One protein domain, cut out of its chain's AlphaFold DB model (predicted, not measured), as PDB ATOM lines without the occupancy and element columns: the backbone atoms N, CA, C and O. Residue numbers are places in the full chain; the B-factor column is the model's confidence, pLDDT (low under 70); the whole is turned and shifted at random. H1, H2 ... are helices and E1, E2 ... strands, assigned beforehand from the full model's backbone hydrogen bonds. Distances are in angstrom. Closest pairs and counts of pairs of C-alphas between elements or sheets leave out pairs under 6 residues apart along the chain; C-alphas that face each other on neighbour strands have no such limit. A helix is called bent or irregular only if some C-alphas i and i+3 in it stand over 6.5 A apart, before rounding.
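What this domain is: This is residues 31 to 132 of the 203 residues of the protein "AP2/ERF domain-containing protein" of Rhodococcus erythropolis (strain PR4 / NBRC 100887) (UniProt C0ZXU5). Three separate two-stranded hairpins are arranged about helix H3: E5 and E6 pack on it, E3 and E4 lead straight into it while their tip, residues 84 to 89, sticks out, and E2 of the hairpin E1 and E2 comes near it. H2 sits by E1 and H3, and H1 is at the far end beside E1. The printed part has 102 residues with three named helices and six named strands, in the order H1 E1 E2 H2 E3 E4 H3 E5 E6; each sheet is antiparallel and the class is mixed. It is compact, with a radius of gyration of the C-alphas of 13.3 A and spans of 38 by 33 by 25 A.

Where its parts are: H1, residues 31 to 37, begins at C-alpha (253.302, 190.905, 316.834). E1 is residues 46 to 49, E2 55 to 58 and H2 60 to 66. E3, residues 79 to 85, is 19.0 A long, E4, 88 to 93, 16.5 A, and H3, 94 to 103, 14.4 A. E5 is 112 to 115; E6, 128 to 131, ends at C-alpha (227.100, 167.701, 314.815).

How they stand to each other: The closest C-alphas of H1 and E1, Arg 36 and Pro 49, are 6.2 A apart. In hairpin E1 and E2, N 46 and O 58 are 2.8 A apart. H2 is irregular, C-alphas 61 and 64 being 7.0 A apart; it is close to but not clearly touching H3, Asp 62 to Ile 98 at 7.0 A between closest C-alphas. In hairpin E3 and E4, N 83 and O 90 are 2.8 A apart; in E5 and E6, N 114 and O 129, 2.8 A. The closest C-alphas of H3 and E5, Arg 96 and Val 113, are 6.3 A apart. In H3 every O i to N i+4 pair is within hydrogen-bond range, in H1 2 of 3, in H2 1 of 3, with 3 of 4 O i to N i+3 pairs.

The domain as a whole: The farthest C-alphas, Arg 43 and Gly 87, are 39.1 A apart. The printed part has no cut; the links H2 to E3 and E5 to E6 are long. Residues 31 to 38 are under pLDDT 70.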
ATOM      1  N   GLN A  31     254.509 190.069 316.952       67.69
ATOM      2  CA  GLN A  31     253.302 190.905 316.834       67.69
ATOM      3  C   GLN A  31     252.027 190.234 317.367       67.69
ATOM      4  O   GLN A  31     251.080 190.909 317.770       67.69
ATOM      5  N   ALA A  32     251.939 188.904 317.316       66.19
ATOM      6  CA  ALA A  32     250.825 188.180 317.914       66.19
ATOM      7  C   ALA A  32     250.996 188.023 319.433       66.19
ATOM      8  O   ALA A  32     249.999 187.863 320.130       66.19
ATOM      9  N   LYS A  33     252.225 188.029 319.959       69.44
ATOM     10  CA  LYS A  33     252.493 188.048 321.405       69.44
ATOM     11  C   LYS A  33     252.160 189.414 322.006       69.44
ATOM     12  O   LYS A  33     251.470 189.450 323.014       69.44
ATOM     13  N   LEU A  34     252.531 190.507 321.338       68.94
ATOM     14  CA  LEU A  34     252.203 191.873 321.766       68.94
ATOM     15  C   LEU A  34     250.687 192.089 321.861       68.94
ATOM     16  O   LEU A  34     250.185 192.408 322.928       68.94
ATOM     17  N   ARG A  35     249.929 191.729 320.812       68.19
ATOM     18  CA  ARG A  35     248.450 191.779 320.837       68.19
ATOM     19  C   ARG A  35     247.801 190.983 321.978       68.19
ATOM     20  O   ARG A  35     246.635 191.209 322.278       68.19
ATOM     21  N   ARG A  36     248.502 189.998 322.555       64.25
ATOM     22  CA  ARG A  36     248.013 189.197 323.693       64.25
ATOM     23  C   ARG A  36     248.297 189.846 325.040       64.25
ATOM     24  O   ARG A  36     247.557 189.556 325.971       64.25
ATOM     25  N   ALA A  37     249.360 190.641 325.145       62.50
ATOM     26  CA  ALA A  37     249.779 191.260 326.397       62.50
ATOM     27  C   ALA A  37     248.795 192.346 326.863       62.50
ATOM     28  O   ALA A  37     248.619 192.520 328.063       62.50
ATOM     29  N   ASP A  38     248.100 192.992 325.925       68.94
ATOM     30  CA  ASP A  38     247.254 194.158 326.207       68.94
ATOM     31  C   ASP A  38     245.800 193.815 326.588       68.94
ATOM     32  O   ASP A  38     245.003 194.704 326.873       68.94
ATOM     33  N   LEU A  39     245.416 192.533 326.573       78.69
ATOM     34  CA  LEU A  39     244.048 192.107 326.882       78.69
ATOM     35  C   LEU A  39     243.927 191.684 328.344       78.69
ATOM     36  O   LEU A  39     244.557 190.710 328.763       78.69
ATOM     37  N   GLU A  40     243.042 192.345 329.090       86.19
ATOM     38  CA  GLU A  40     242.622 191.867 330.406       86.19
ATOM     39  C   GLU A  40     241.962 190.489 330.259       86.19
ATOM     40  O   GLU A  40     241.028 190.300 329.478       86.19
ATOM     41  N   GLN A  41     242.490 189.493 330.972       90.06
ATOM     42  CA  GLN A  41     242.071 188.101 330.838       90.06
ATOM     43  C   GLN A  41     241.036 187.748 331.911       90.06
ATOM     44  O   GLN A  41     241.413 187.648 333.084       90.06
ATOM     45  N   PRO A  42     239.774 187.451 331.545       92.06
ATOM     46  CA  PRO A  42     238.768 187.029 332.510       92.06
ATOM     47  C   PRO A  42     239.194 185.770 333.286       92.06
ATOM     48  O   PRO A  42     240.057 184.987 332.867       92.06
ATOM     49  N   ARG A  43     238.595 185.561 334.466       90.50
ATOM     50  CA  ARG A  43     238.845 184.349 335.269       90.50
ATOM     51  C   ARG A  43     238.111 183.126 334.722       90.50
ATOM     52  O   ARG A  43     238.670 182.035 334.744       90.50
ATOM     53  N   ALA A  44     236.882 183.305 334.236       91.94
ATOM     54  CA  ALA A  44     236.032 182.207 333.772       91.94
ATOM     55  C   ALA A  44     236.480 181.615 332.422       91.94
ATOM     56  O   ALA A  44     236.317 180.423 332.190       91.94
ATOM     57  N   HIS A  45     237.052 182.436 331.543       93.94
ATOM     58  CA  HIS A  45     237.518 182.056 330.209       93.94
ATOM     59  C   HIS A  45     238.681 182.959 329.793       93.94
ATOM     60  O   HIS A  45     238.920 183.997 330.410       93.94
ATOM     61  N   LYS A  46     239.392 182.593 328.726       94.81
ATOM     62  CA  LYS A  46     240.507 183.377 328.186       94.81
ATOM     63  C   LYS A  46     240.214 183.925 326.804       94.81
ATOM     64  O   LYS A  46     239.503 183.310 326.013       94.81
ATOM     65  N   LEU A  47     240.814 185.076 326.527       94.75
ATOM     66  CA  LEU A  47     240.719 185.807 325.274       94.75
ATOM     67  C   LEU A  47     241.946 185.531 324.409       94.75
ATOM     68  O   LEU A  47     243.093 185.670 324.844       94.75
ATOM     69  N   VAL A  48     241.697 185.164 323.156       92.94
ATOM     70  CA  VAL A  48     242.713 184.919 322.135       92.94
ATOM     71  C   VAL A  48     242.537 185.953 321.021       92.94
ATOM     72  O   VAL A  48     241.572 185.863 320.258       92.94
ATOM     73  N   PRO A  49     243.459 186.921 320.881       92.12
ATOM     74  CA  PRO A  49     243.405 187.899 319.806       92.12
ATOM     75  C   PRO A  49     243.683 187.235 318.458       92.12
ATOM     76  O   PRO A  49     244.543 186.358 318.317       92.12
ATOM     77  N   LEU A  50     242.963 187.702 317.449       91.50
ATOM     78  CA  LEU A  50     243.030 187.261 316.066       91.50
ATOM     79  C   LEU A  50     243.526 188.408 315.173       91.50
ATOM     80  O   LEU A  50     243.862 189.510 315.611       91.50
ATOM     81  N   THR A  51     243.601 188.152 313.871       88.94
ATOM     82  CA  THR A  51     243.712 189.225 312.869       88.94
ATOM     83  C   THR A  51     242.426 190.056 312.813       88.94
ATOM     84  O   THR A  51     241.368 189.581 313.222       88.94
ATOM     85  N   ARG A  52     242.503 191.270 312.243       86.25
ATOM     86  CA  ARG A  52     241.355 192.187 312.076       86.25
ATOM     87  C   ARG A  52     240.667 192.556 313.402       86.25
ATOM     88  O   ARG A  52     239.450 192.673 313.440       86.25
ATOM     89  N   ASN A  53     241.445 192.672 314.483       85.62
ATOM     90  CA  ASN A  53     240.978 192.982 315.842       85.62
ATOM     91  C   ASN A  53     239.893 192.032 316.391       85.62
ATOM     92  O   ASN A  53     239.218 192.361 317.360       85.62
ATOM     93  N   GLY A  54     239.728 190.845 315.797       90.06
ATOM     94  CA  GLY A  54     238.829 189.827 316.334       90.06
ATOM     95  C   GLY A  54     239.384 189.221 317.618       90.06
ATOM     96  O   GLY A  54     240.597 189.075 317.763       90.06
ATOM     97  N   VAL A  55     238.499 188.804 318.519       94.19
ATOM     98  CA  VAL A  55     238.862 188.118 319.763       94.19
ATOM     99  C   VAL A  55     238.027 186.849 319.872       94.19
ATOM    100  O   VAL A  55     236.813 186.895 319.717       94.19
ATOM    101  N   ALA A  56     238.683 185.713 320.093       96.62
ATOM    102  CA  ALA A  56     238.022 184.445 320.386       96.62
ATOM    103  C   ALA A  56     238.080 184.148 321.886       96.62
ATOM    104  O   ALA A  56     239.102 184.411 322.519       96.62
ATOM    105  N   THR A  57     237.025 183.556 322.438       97.38
ATOM    106  CA  THR A  57     237.007 183.056 323.817       97.38
ATOM    107  C   THR A  57     237.280 181.551 323.834       97.38
ATOM    108  O   THR A  57     236.873 180.816 322.928       97.38
ATOM    109  N   VAL A  58     238.019 181.089 324.841       97.44
ATOM    110  CA  VAL A  58     238.341 179.671 325.076       97.44
ATOM    111  C   VAL A  58     238.324 179.367 326.571       97.44
ATOM    112  O   VAL A  58     238.560 180.256 327.389       97.44
ATOM    113  N   ASP A  59     238.131 178.102 326.942       97.56
ATOM    114  CA  ASP A  59     238.299 177.683 328.335       97.56
ATOM    115  C   ASP A  59     239.759 177.786 328.792       97.56
ATOM    116  O   ASP A  59     240.703 177.576 328.021       97.56
ATOM    117  N   ASN A  60     239.943 178.016 330.095       95.44
ATOM    118  CA  ASN A  60     241.259 178.104 330.736       95.44
ATOM    119  C   ASN A  60     242.153 176.889 330.422       95.44
ATOM    120  O   ASN A  60     243.342 177.045 330.156       95.44
ATOM    121  N   ILE A  61     241.570 175.684 330.398       95.94
ATOM    122  CA  ILE A  61     242.287 174.422 330.149       95.94
ATOM    123  C   ILE A  61     242.851 174.307 328.723       95.94
ATOM    124  O   ILE A  61     243.827 173.591 328.491       95.94
ATOM    125  N   ASP A  62     242.257 175.000 327.750       96.00
ATOM    126  CA  ASP A  62     242.722 174.974 326.362       96.00
ATOM    127  C   ASP A  62     243.611 176.161 326.014       96.00
ATOM    128  O   ASP A  62     244.375 176.082 325.049       96.00
ATOM    129  N   PHE A  63     243.561 177.236 326.801       94.31
ATOM    130  CA  PHE A  63     244.270 178.476 326.516       94.31
ATOM    131  C   PHE A  63     245.773 178.278 326.298       94.31
ATOM    132  O   PHE A  63     246.303 178.706 325.270       94.31
ATOM    133  N   GLU A  64     246.450 177.567 327.204       92.25
ATOM    134  CA  GLU A  64     247.899 177.329 327.126       92.25
ATOM    135  C   GLU A  64     248.321 176.582 325.859       92.25
ATOM    136  O   GLU A  64     249.407 176.803 325.324       92.25
ATOM    137  N   TYR A  65     247.451 175.721 325.333       93.25
ATOM    138  CA  TYR A  65     247.694 175.041 324.069       93.25
ATOM    139  C   TYR A  65     247.368 175.941 322.873       93.25
ATOM    140  O   TYR A  65     248.159 176.068 321.940       93.25
ATOM    141  N   ILE A  66     246.207 176.597 322.895       94.38
ATOM    142  CA  ILE A  66     245.712 177.410 321.780       94.38
ATOM    143  C   ILE A  66     246.593 178.641 321.539       94.38
ATOM    144  O   ILE A  66     246.806 179.012 320.378       94.38
ATOM    145  N   ARG A  67     247.156 179.244 322.594       89.81
ATOM    146  CA  ARG A  67     247.987 180.457 322.500       89.81
ATOM    147  C   ARG A  67     249.317 180.253 321.776       89.81
ATOM    148  O   ARG A  67     249.897 181.226 321.304       89.81
ATOM    149  N   GLN A  68     249.782 179.010 321.640       89.69
ATOM    150  CA  GLN A  68     251.058 178.681 320.988       89.69
ATOM    151  C   GLN A  68     251.058 178.998 319.486       89.69
ATOM    152  O   GLN A  68     252.117 179.075 318.863       89.69
ATOM    153  N   PHE A  69     249.874 179.182 318.901       90.38
ATOM    154  CA  PHE A  69     249.680 179.291 317.463       90.38
ATOM    155  C   PHE A  69     249.200 180.678 317.048       90.38
ATOM    156  O   PHE A  69     248.527 181.380 317.803       90.38
ATOM    157  N   ASN A  70     249.499 181.058 315.808       88.75
ATOM    158  CA  ASN A  70     248.899 182.238 315.190       88.75
ATOM    159  C   ASN A  70     247.521 181.888 314.626       88.75
ATOM    160  O   ASN A  70     247.393 180.984 313.797       88.75
ATOM    161  N   TRP A  71     246.509 182.634 315.059       93.62
ATOM    162  CA  TRP A  71     245.139 182.496 314.587       93.62
ATOM    163  C   TRP A  71     244.722 183.738 313.802       93.62
ATOM    164  O   TRP A  71     245.048 184.870 314.159       93.62
ATOM    165  N   SER A  72     243.983 183.513 312.724       93.25
ATOM    166  CA  SER A  72     243.437 184.560 311.871       93.25
ATOM    167  C   SER A  72     241.918 184.462 311.841       93.25
ATOM    168  O   SER A  72     241.365 183.368 311.724       93.25
ATOM    169  N   LEU A  73     241.253 185.611 311.917       94.75
ATOM    170  CA  LEU A  73     239.825 185.728 311.659       94.75
ATOM    171  C   LEU A  73     239.589 185.660 310.147       94.75
ATOM    172  O   LEU A  73     240.140 186.469 309.399       94.75
ATOM    173  N   VAL A  74     238.792 184.689 309.699       93.75
ATOM    174  CA  VAL A  74     238.404 184.554 308.283       93.75
ATOM    175  C   VAL A  74     237.018 185.128 308.025       93.75
ATOM    176  O   VAL A  74     236.219 185.233 308.949       93.75
ATOM    177  N   ASP A  75     236.685 185.405 306.762       85.38
ATOM    178  CA  ASP A  75     235.423 186.063 306.366       85.38
ATOM    179  C   ASP A  75     234.160 185.304 306.811       85.38
ATOM    180  O   ASP A  75     233.110 185.893 307.031       85.38
ATOM    181  N   LYS A  76     234.264 183.985 307.024       85.56
ATOM    182  CA  LYS A  76     233.175 183.159 307.577       85.56
ATOM    183  C   LYS A  76     232.988 183.302 309.099       85.56
ATOM    184  O   LYS A  76     232.182 182.572 309.665       85.56
ATOM    185  N   GLY A  77     233.744 184.179 309.759       92.19
ATOM    186  CA  GLY A  77     233.670 184.454 311.197       92.19
ATOM    187  C   GLY A  77     234.392 183.445 312.093       92.19
ATOM    188  O   GLY A  77     234.216 183.477 313.301       92.19
ATOM    189  N   TYR A  78     235.191 182.531 311.534       95.31
ATOM    190  CA  TYR A  78     235.916 181.530 312.326       95.31
ATOM    191  C   TYR A  78     237.361 181.954 312.600       95.31
ATOM    192  O   TYR A  78     238.030 182.514 311.730       95.31
ATOM    193  N   ALA A  79     237.887 181.564 313.761       96.44
ATOM    194  CA  ALA A  79     239.325 181.539 313.993       96.44
ATOM    195  C   ALA A  79     239.961 180.346 313.255       96.44
ATOM    196  O   ALA A  79     239.584 179.185 313.462       96.44
ATOM    197  N   ARG A  80     240.928 180.627 312.377       95.94
ATOM    198  CA  ARG A  80     241.614 179.642 311.528       95.94
ATOM    199  C   ARG A  80     243.129 179.791 311.631       95.94
ATOM    200  O   ARG A  80     243.640 180.904 311.659       95.94
ATOM    201  N   ARG A  81     243.838 178.669 311.569       93.75
ATOM    202  CA  ARG A  81     245.274 178.603 311.278       93.75
ATOM    203  C   ARG A  81     245.535 177.725 310.056       93.75
ATOM    204  O   ARG A  81     244.697 176.899 309.689       93.75
ATOM    205  N   THR A  82     246.713 177.861 309.467       92.38
ATOM    206  CA  THR A  82     247.182 176.989 308.387       92.38
ATOM    207  C   THR A  82     248.410 176.228 308.871       92.38
ATOM    208  O   THR A  82     249.367 176.830 309.353       92.38
ATOM    209  N   ILE A  83     248.366 174.904 308.771       90.56
ATOM    210  CA  ILE A  83     249.454 173.988 309.132       90.56
ATOM    211  C   ILE A  83     249.941 173.248 307.884       90.56
ATOM    212  O   ILE A  83     249.214 173.165 306.897       90.56
ATOM    213  N   LYS A  84     251.148 172.679 307.908       90.50
ATOM    214  CA  LYS A  84     251.622 171.775 306.849       90.50
ATOM    215  C   LYS A  84     251.420 170.322 307.281       90.50
ATOM    216  O   LYS A  84     251.864 169.929 308.356       90.50
ATOM    217  N   VAL A  85     250.765 169.524 306.444       86.94
ATOM    218  CA  VAL A  85     250.538 168.086 306.640       86.94
ATOM    219  C   VAL A  85     251.030 167.370 305.386       86.94
ATOM    220  O   VAL A  85     250.531 167.641 304.297       86.94
ATOM    221  N   PHE A  86     252.044 166.510 305.521       90.06
ATOM    222  CA  PHE A  86     252.718 165.851 304.388       90.06
ATOM    223  C   PHE A  86     253.135 166.837 303.278       90.06
ATOM    224  O   PHE A  86     252.851 166.642 302.101       90.06
ATOM    225  N   GLY A  87     253.739 167.964 303.674       89.81
ATOM    226  CA  GLY A  87     254.176 169.024 302.756       89.81
ATOM    227  C   GLY A  87     253.056 169.905 302.189       89.81
ATOM    228  O   GLY A  87     253.347 170.964 301.642       89.81
ATOM    229  N   ARG A  88     251.780 169.537 302.368       88.62
ATOM    230  CA  ARG A  88     250.629 170.285 301.844       88.62
ATOM    231  C   ARG A  88     250.015 171.197 302.910       88.62
ATOM    232  O   ARG A  88     249.909 170.789 304.069       88.62
ATOM    233  N   PRO A  89     249.592 172.422 302.562       91.56
ATOM    234  CA  PRO A  89     248.890 173.287 303.499       91.56
ATOM    235  C   PRO A  89     247.504 172.713 303.824       91.56
ATOM    236  O   PRO A  89     246.731 172.367 302.933       91.56
ATOM    237  N   LYS A  90     247.168 172.650 305.113       90.69
ATOM    238  CA  LYS A  90     245.848 172.291 305.634       90.69
ATOM    239  C   LYS A  90     245.352 173.396 306.557       90.69
ATOM    240  O   LYS A  90     246.076 173.878 307.424       90.69
ATOM    241  N   ASN A  91     244.094 173.778 306.382       92.12
ATOM    242  CA  ASN A  91     243.433 174.749 307.243       92.12
ATOM    243  C   ASN A  91     242.785 174.049 308.438       92.12
ATOM    244  O   ASN A  91     241.990 173.129 308.261       92.12
ATOM    245  N   GLU A  92     243.074 174.533 309.641       93.06
ATOM    246  CA  GLU A  92     242.451 174.078 310.882       93.06
ATOM    247  C   GLU A  92     241.682 175.224 311.535       93.06
ATOM    248  O   GLU A  92     242.144 176.366 311.567       93.06
ATOM    249  N   ARG A  93     240.491 174.920 312.052       95.81
ATOM    250  CA  ARG A  93     239.649 175.880 312.774       95.81
ATOM    251  C   ARG A  93     239.771 175.645 314.276       95.81
ATOM    252  O   ARG A  93     239.846 174.492 314.695       95.81
ATOM    253  N   MET A  94     239.753 176.718 315.064       97.19
ATOM    254  CA  MET A  94     239.986 176.665 316.513       97.19
ATOM    255  C   MET A  94     239.002 175.735 317.231       97.19
ATOM    256  O   MET A  94     239.442 174.803 317.898       97.19
ATOM    257  N   HIS A  95     237.696 175.900 316.999       96.81
ATOM    258  CA  HIS A  95     236.663 175.024 317.566       96.81
ATOM    259  C   HIS A  95     236.889 173.535 317.273       96.81
ATOM    260  O   HIS A  95     236.666 172.704 318.145       96.81
ATOM    261  N   ARG A  96     237.375 173.167 316.075       95.88
ATOM    262  CA  ARG A  96     237.671 171.758 315.760       95.88
ATOM    263  C   ARG A  96     238.855 171.244 316.563       95.88
ATOM    264  O   ARG A  96     238.795 170.135 317.069       95.88
ATOM    265  N   VAL A  97     239.905 172.055 316.697       95.75
ATOM    266  CA  VAL A  97     241.085 171.697 317.493       95.75
ATOM    267  C   VAL A  97     240.706 171.487 318.961       95.75
ATOM    268  O   VAL A  97     241.187 170.545 319.583       95.75
ATOM    269  N   ILE A  98     239.830 172.330 319.511       97.12
ATOM    270  CA  ILE A  98     239.335 172.184 320.886       97.12
ATOM    271  C   ILE A  98     238.449 170.941 321.012       97.12
ATOM    272  O   ILE A  98     238.678 170.126 321.900       97.12
ATOM    273  N   ALA A  99     237.509 170.724 320.092       96.12
ATOM    274  CA  ALA A  99     236.655 169.537 320.112       96.12
ATOM    275  C   ALA A  99     237.459 168.224 320.009       96.12
ATOM    276  O   ALA A  99     237.184 167.281 320.744       96.12
ATOM    277  N   GLU A 100     238.500 168.169 319.173       95.12
ATOM    278  CA  GLU A 100     239.418 167.021 319.106       95.12
ATOM    279  C   GLU A 100     240.146 166.774 320.436       95.12
ATOM    280  O   GLU A 100     240.347 165.623 320.822       95.12
ATOM    281  N   ARG A 101     240.519 167.834 321.167       94.88
ATOM    282  CA  ARG A 101     241.136 167.710 322.500       94.88
ATOM    283  C   ARG A 101     240.158 167.183 323.540       94.88
ATOM    284  O   ARG A 101     240.566 166.395 324.384       94.88
ATOM    285  N   VAL A 102     238.897 167.608 323.480       94.62
ATOM    286  CA  VAL A 102     237.839 167.115 324.375       94.62
ATOM    287  C   VAL A 102     237.569 165.633 324.128       94.62
ATOM    288  O   VAL A 102     237.460 164.871 325.079       94.62
ATOM    289  N   LEU A 103     237.502 165.217 322.861       93.00
ATOM    290  CA  LEU A 103     237.237 163.824 322.491       93.00
ATOM    291  C   LEU A 103     238.462 162.909 322.634       93.00
ATOM    292  O   LEU A 103     238.319 161.691 322.610       93.00
ATOM    293  N   GLY A 104     239.674 163.470 322.703       92.31
ATOM    294  CA  GLY A 104     240.929 162.710 322.708       92.31
ATOM    295  C   GLY A 104     241.241 162.006 321.381       92.31
ATOM    296  O   GLY A 104     242.260 161.325 321.265       92.31
ATOM    297  N   VAL A 105     240.395 162.181 320.362       90.62
ATOM    298  CA  VAL A 105     240.519 161.551 319.048       90.62
ATOM    299  C   VAL A 105     240.315 162.571 317.923       90.62
ATOM    300  O   VAL A 105     239.570 163.540 318.082       90.62
ATOM    301  N   PRO A 106     240.959 162.374 316.758       88.88
ATOM    302  CA  PRO A 106     240.748 163.234 315.598       88.88
ATOM    303  C   PRO A 106     239.316 163.134 315.077       88.88
ATOM    304  O   PRO A 106     238.780 162.036 314.925       88.88
ATOM    305  N   ILE A 107     238.730 164.273 314.717       89.94
ATOM    306  CA  ILE A 107     237.382 164.326 314.161       89.94
ATOM    307  C   ILE A 107     237.482 164.169 312.644       89.94
ATOM    308  O   ILE A 107     238.114 164.983 311.963       89.94
ATOM    309  N   GLY A 108     236.822 163.141 312.105       87.50
ATOM    310  CA  GLY A 108     236.773 162.887 310.665       87.50
ATOM    311  C   GLY A 108     236.212 164.066 309.861       87.50
ATOM    312  O   GLY A 108     235.446 164.893 310.363       87.50
ATOM    313  N   ASP A 109     236.559 164.134 308.576       83.56
ATOM    314  CA  ASP A 109     236.227 165.286 307.722       83.56
ATOM    315  C   ASP A 109     234.711 165.476 307.505       83.56
ATOM    316  O   ASP A 109     234.253 166.590 307.245       83.56
ATOM    317  N   LYS A 110     233.916 164.407 307.655       86.12
ATOM    318  CA  LYS A 110     232.447 164.432 307.515       86.12
ATOM    319  C   LYS A 110     231.714 164.926 308.766       86.12
ATOM    320  O   LYS A 110     230.551 165.311 308.679       86.12
ATOM    321  N   VAL A 111     232.379 164.914 309.917       91.62
ATOM    322  CA  VAL A 111     231.798 165.344 311.191       91.62
ATOM    323  C   VAL A 111     232.000 166.849 311.337       91.62
ATOM    324  O   VAL A 111     233.088 167.359 311.060       91.62
ATOM    325  N   GLN A 112     230.959 167.572 311.742       93.50
ATOM    326  CA  GLN A 112     231.019 169.002 312.036       93.50
ATOM    327  C   GLN A 112     231.086 169.230 313.547       93.50
ATOM    328  O   GLN A 112     230.786 168.349 314.350       93.50
ATOM    329  N   VAL A 113     231.509 170.429 313.922       95.06
ATOM    330  CA  VAL A 113     231.485 170.906 315.303       95.06
ATOM    331  C   VAL A 113     230.730 172.226 315.260       95.06
ATOM    332  O   VAL A 113     231.167 173.149 314.572       95.06
ATOM    333  N   ASP A 114     229.575 172.248 315.913       94.50
ATOM    334  CA  ASP A 114     228.631 173.363 315.953       94.50
ATOM    335  C   ASP A 114     228.824 174.179 317.238       94.50
ATOM    336  O   ASP A 114     229.248 173.648 318.269       94.50
ATOM    337  N   HIS A 115     228.489 175.464 317.156       95.75
ATOM    338  CA  HIS A 115     228.498 176.423 318.259       95.75
ATOM    339  C   HIS A 115     227.065 176.592 318.750       95.75
ATOM    340  O   HIS A 115     226.245 177.137 318.015       95.75
ATOM    341  N   LYS A 116     226.734 176.138 319.964       94.75
ATOM    342  CA  LYS A 116     225.357 176.156 320.496       94.75
ATOM    343  C   LYS A 116     224.746 177.557 320.458       94.75
ATOM    344  O   LYS A 116     223.609 177.714 320.025       94.75
ATOM    345  N   ASP A 117     225.515 178.571 320.834       93.69
ATOM    346  CA  ASP A 117     225.101 179.975 320.792       93.69
ATOM    347  C   ASP A 117     225.154 180.607 319.386       93.69
ATOM    348  O   ASP A 117     224.648 181.707 319.180       93.69
ATOM    349  N   GLY A 118     225.726 179.935 318.387       91.06
ATOM    350  CA  GLY A 118     225.936 180.471 317.042       91.06
ATOM    351  C   GLY A 118     227.044 181.528 316.926       91.06
ATOM    352  O   GLY A 118     227.300 182.000 315.811       91.06
ATOM    353  N   ASP A 119     227.725 181.878 318.021       94.12
ATOM    354  CA  ASP A 119     228.923 182.709 318.005       94.12
ATOM    355  C   ASP A 119     230.149 181.847 317.687       94.12
ATOM    356  O   ASP A 119     230.666 181.075 318.491       94.12
ATOM    357  N   ARG A 120     230.665 182.032 316.472       95.62
ATOM    358  CA  ARG A 120     231.811 181.291 315.931       95.62
ATOM    359  C   ARG A 120     233.131 181.589 316.644       95.62
ATOM    360  O   ARG A 120     234.108 180.860 316.427       95.62
ATOM    361  N   LEU A 121     233.185 182.666 317.426       97.00
ATOM    362  CA  LEU A 121     234.340 183.067 318.219       97.00
ATOM    363  C   LEU A 121     234.246 182.600 319.673       97.00
ATOM    364  O   LEU A 121     235.285 182.570 320.339       97.00
ATOM    365  N   ASN A 122     233.083 182.107 320.113       97.50
ATOM    366  CA  ASN A 122     232.938 181.441 321.397       97.50
ATOM    367  C   ASN A 122     233.349 179.967 321.330       97.50
ATOM    368  O   ASN A 122     232.540 179.077 321.078       97.50
ATOM    369  N   ASN A 123     234.631 179.686 321.545       97.94
ATOM    370  CA  ASN A 123     235.182 178.339 321.416       97.94
ATOM    371  C   ASN A 123     235.302 177.605 322.766       97.94
ATOM    372  O   ASN A 123     236.058 176.636 322.860       97.94
ATOM    373  N   CYS A 124     234.579 178.037 323.805       97.62
ATOM    374  CA  CYS A 124     234.497 177.306 325.071       97.62
ATOM    375  C   CYS A 124     233.852 175.927 324.864       97.62
ATOM    376  O   CYS A 124     232.882 175.780 324.120       97.62
ATOM    377  N   ARG A 125     234.370 174.902 325.542       97.19
ATOM    378  CA  ARG A 125     233.962 173.496 325.412       97.19
ATOM    379  C   ARG A 125     232.471 173.305 325.641       97.19
ATOM    380  O   ARG A 125     231.846 172.549 324.906       97.19
ATOM    381  N   SER A 126     231.897 174.009 326.618       96.38
ATOM    382  CA  SER A 126     230.461 173.961 326.922       96.38
ATOM    383  C   SER A 126     229.587 174.458 325.765       96.38
ATOM    384  O   SER A 126     228.463 173.972 325.605       96.38
ATOM    385  N   ASN A 127     230.110 175.371 324.938       97.00
ATOM    386  CA  ASN A 127     229.439 175.923 323.764       97.00
ATOM    387  C   ASN A 127     229.629 175.068 322.500       97.00
ATOM    388  O   ASN A 127     228.875 175.206 321.540       97.00
ATOM    389  N   LEU A 128     230.611 174.166 322.474       96.25
ATOM    390  CA  LEU A 128     230.870 173.313 321.318       96.25
ATOM    391  C   LEU A 128     230.099 171.994 321.416       96.25
ATOM    392  O   LEU A 128     229.958 171.403 322.486       96.25
ATOM    393  N   ARG A 129     229.622 171.496 320.275       95.56
ATOM    394  CA  ARG A 129     229.005 170.165 320.171       95.56
ATOM    395  C   ARG A 129     229.326 169.494 318.846       95.56
ATOM    396  O   ARG A 129     229.424 170.150 317.811       95.56
ATOM    397  N   VAL A 130     229.477 168.174 318.868       94.88
ATOM    398  CA  VAL A 130     229.637 167.377 317.646       94.88
ATOM    399  C   VAL A 130     228.302 167.324 316.919       94.88
ATOM    400  O   VAL A 130     227.286 167.016 317.530       94.88
ATOM    401  N   ALA A 131     228.306 167.617 315.622       93.06
ATOM    402  CA  ALA A 131     227.100 167.701 314.815       93.06
ATOM    403  C   ALA A 131     227.290 167.022 313.457       93.06
ATOM    404  O   ALA A 131     228.360 167.068 312.839       93.06
ATOM    405  N   THR A 132     226.215 166.453 312.928       91.25
ATOM    406  CA  THR A 132     226.105 166.185 311.493       91.25
ATOM    407  C   THR A 132     225.928 167.497 310.724       91.25
ATOM    408  O   THR A 132     225.568 168.534 311.285       91.25
TER     409      THR A 132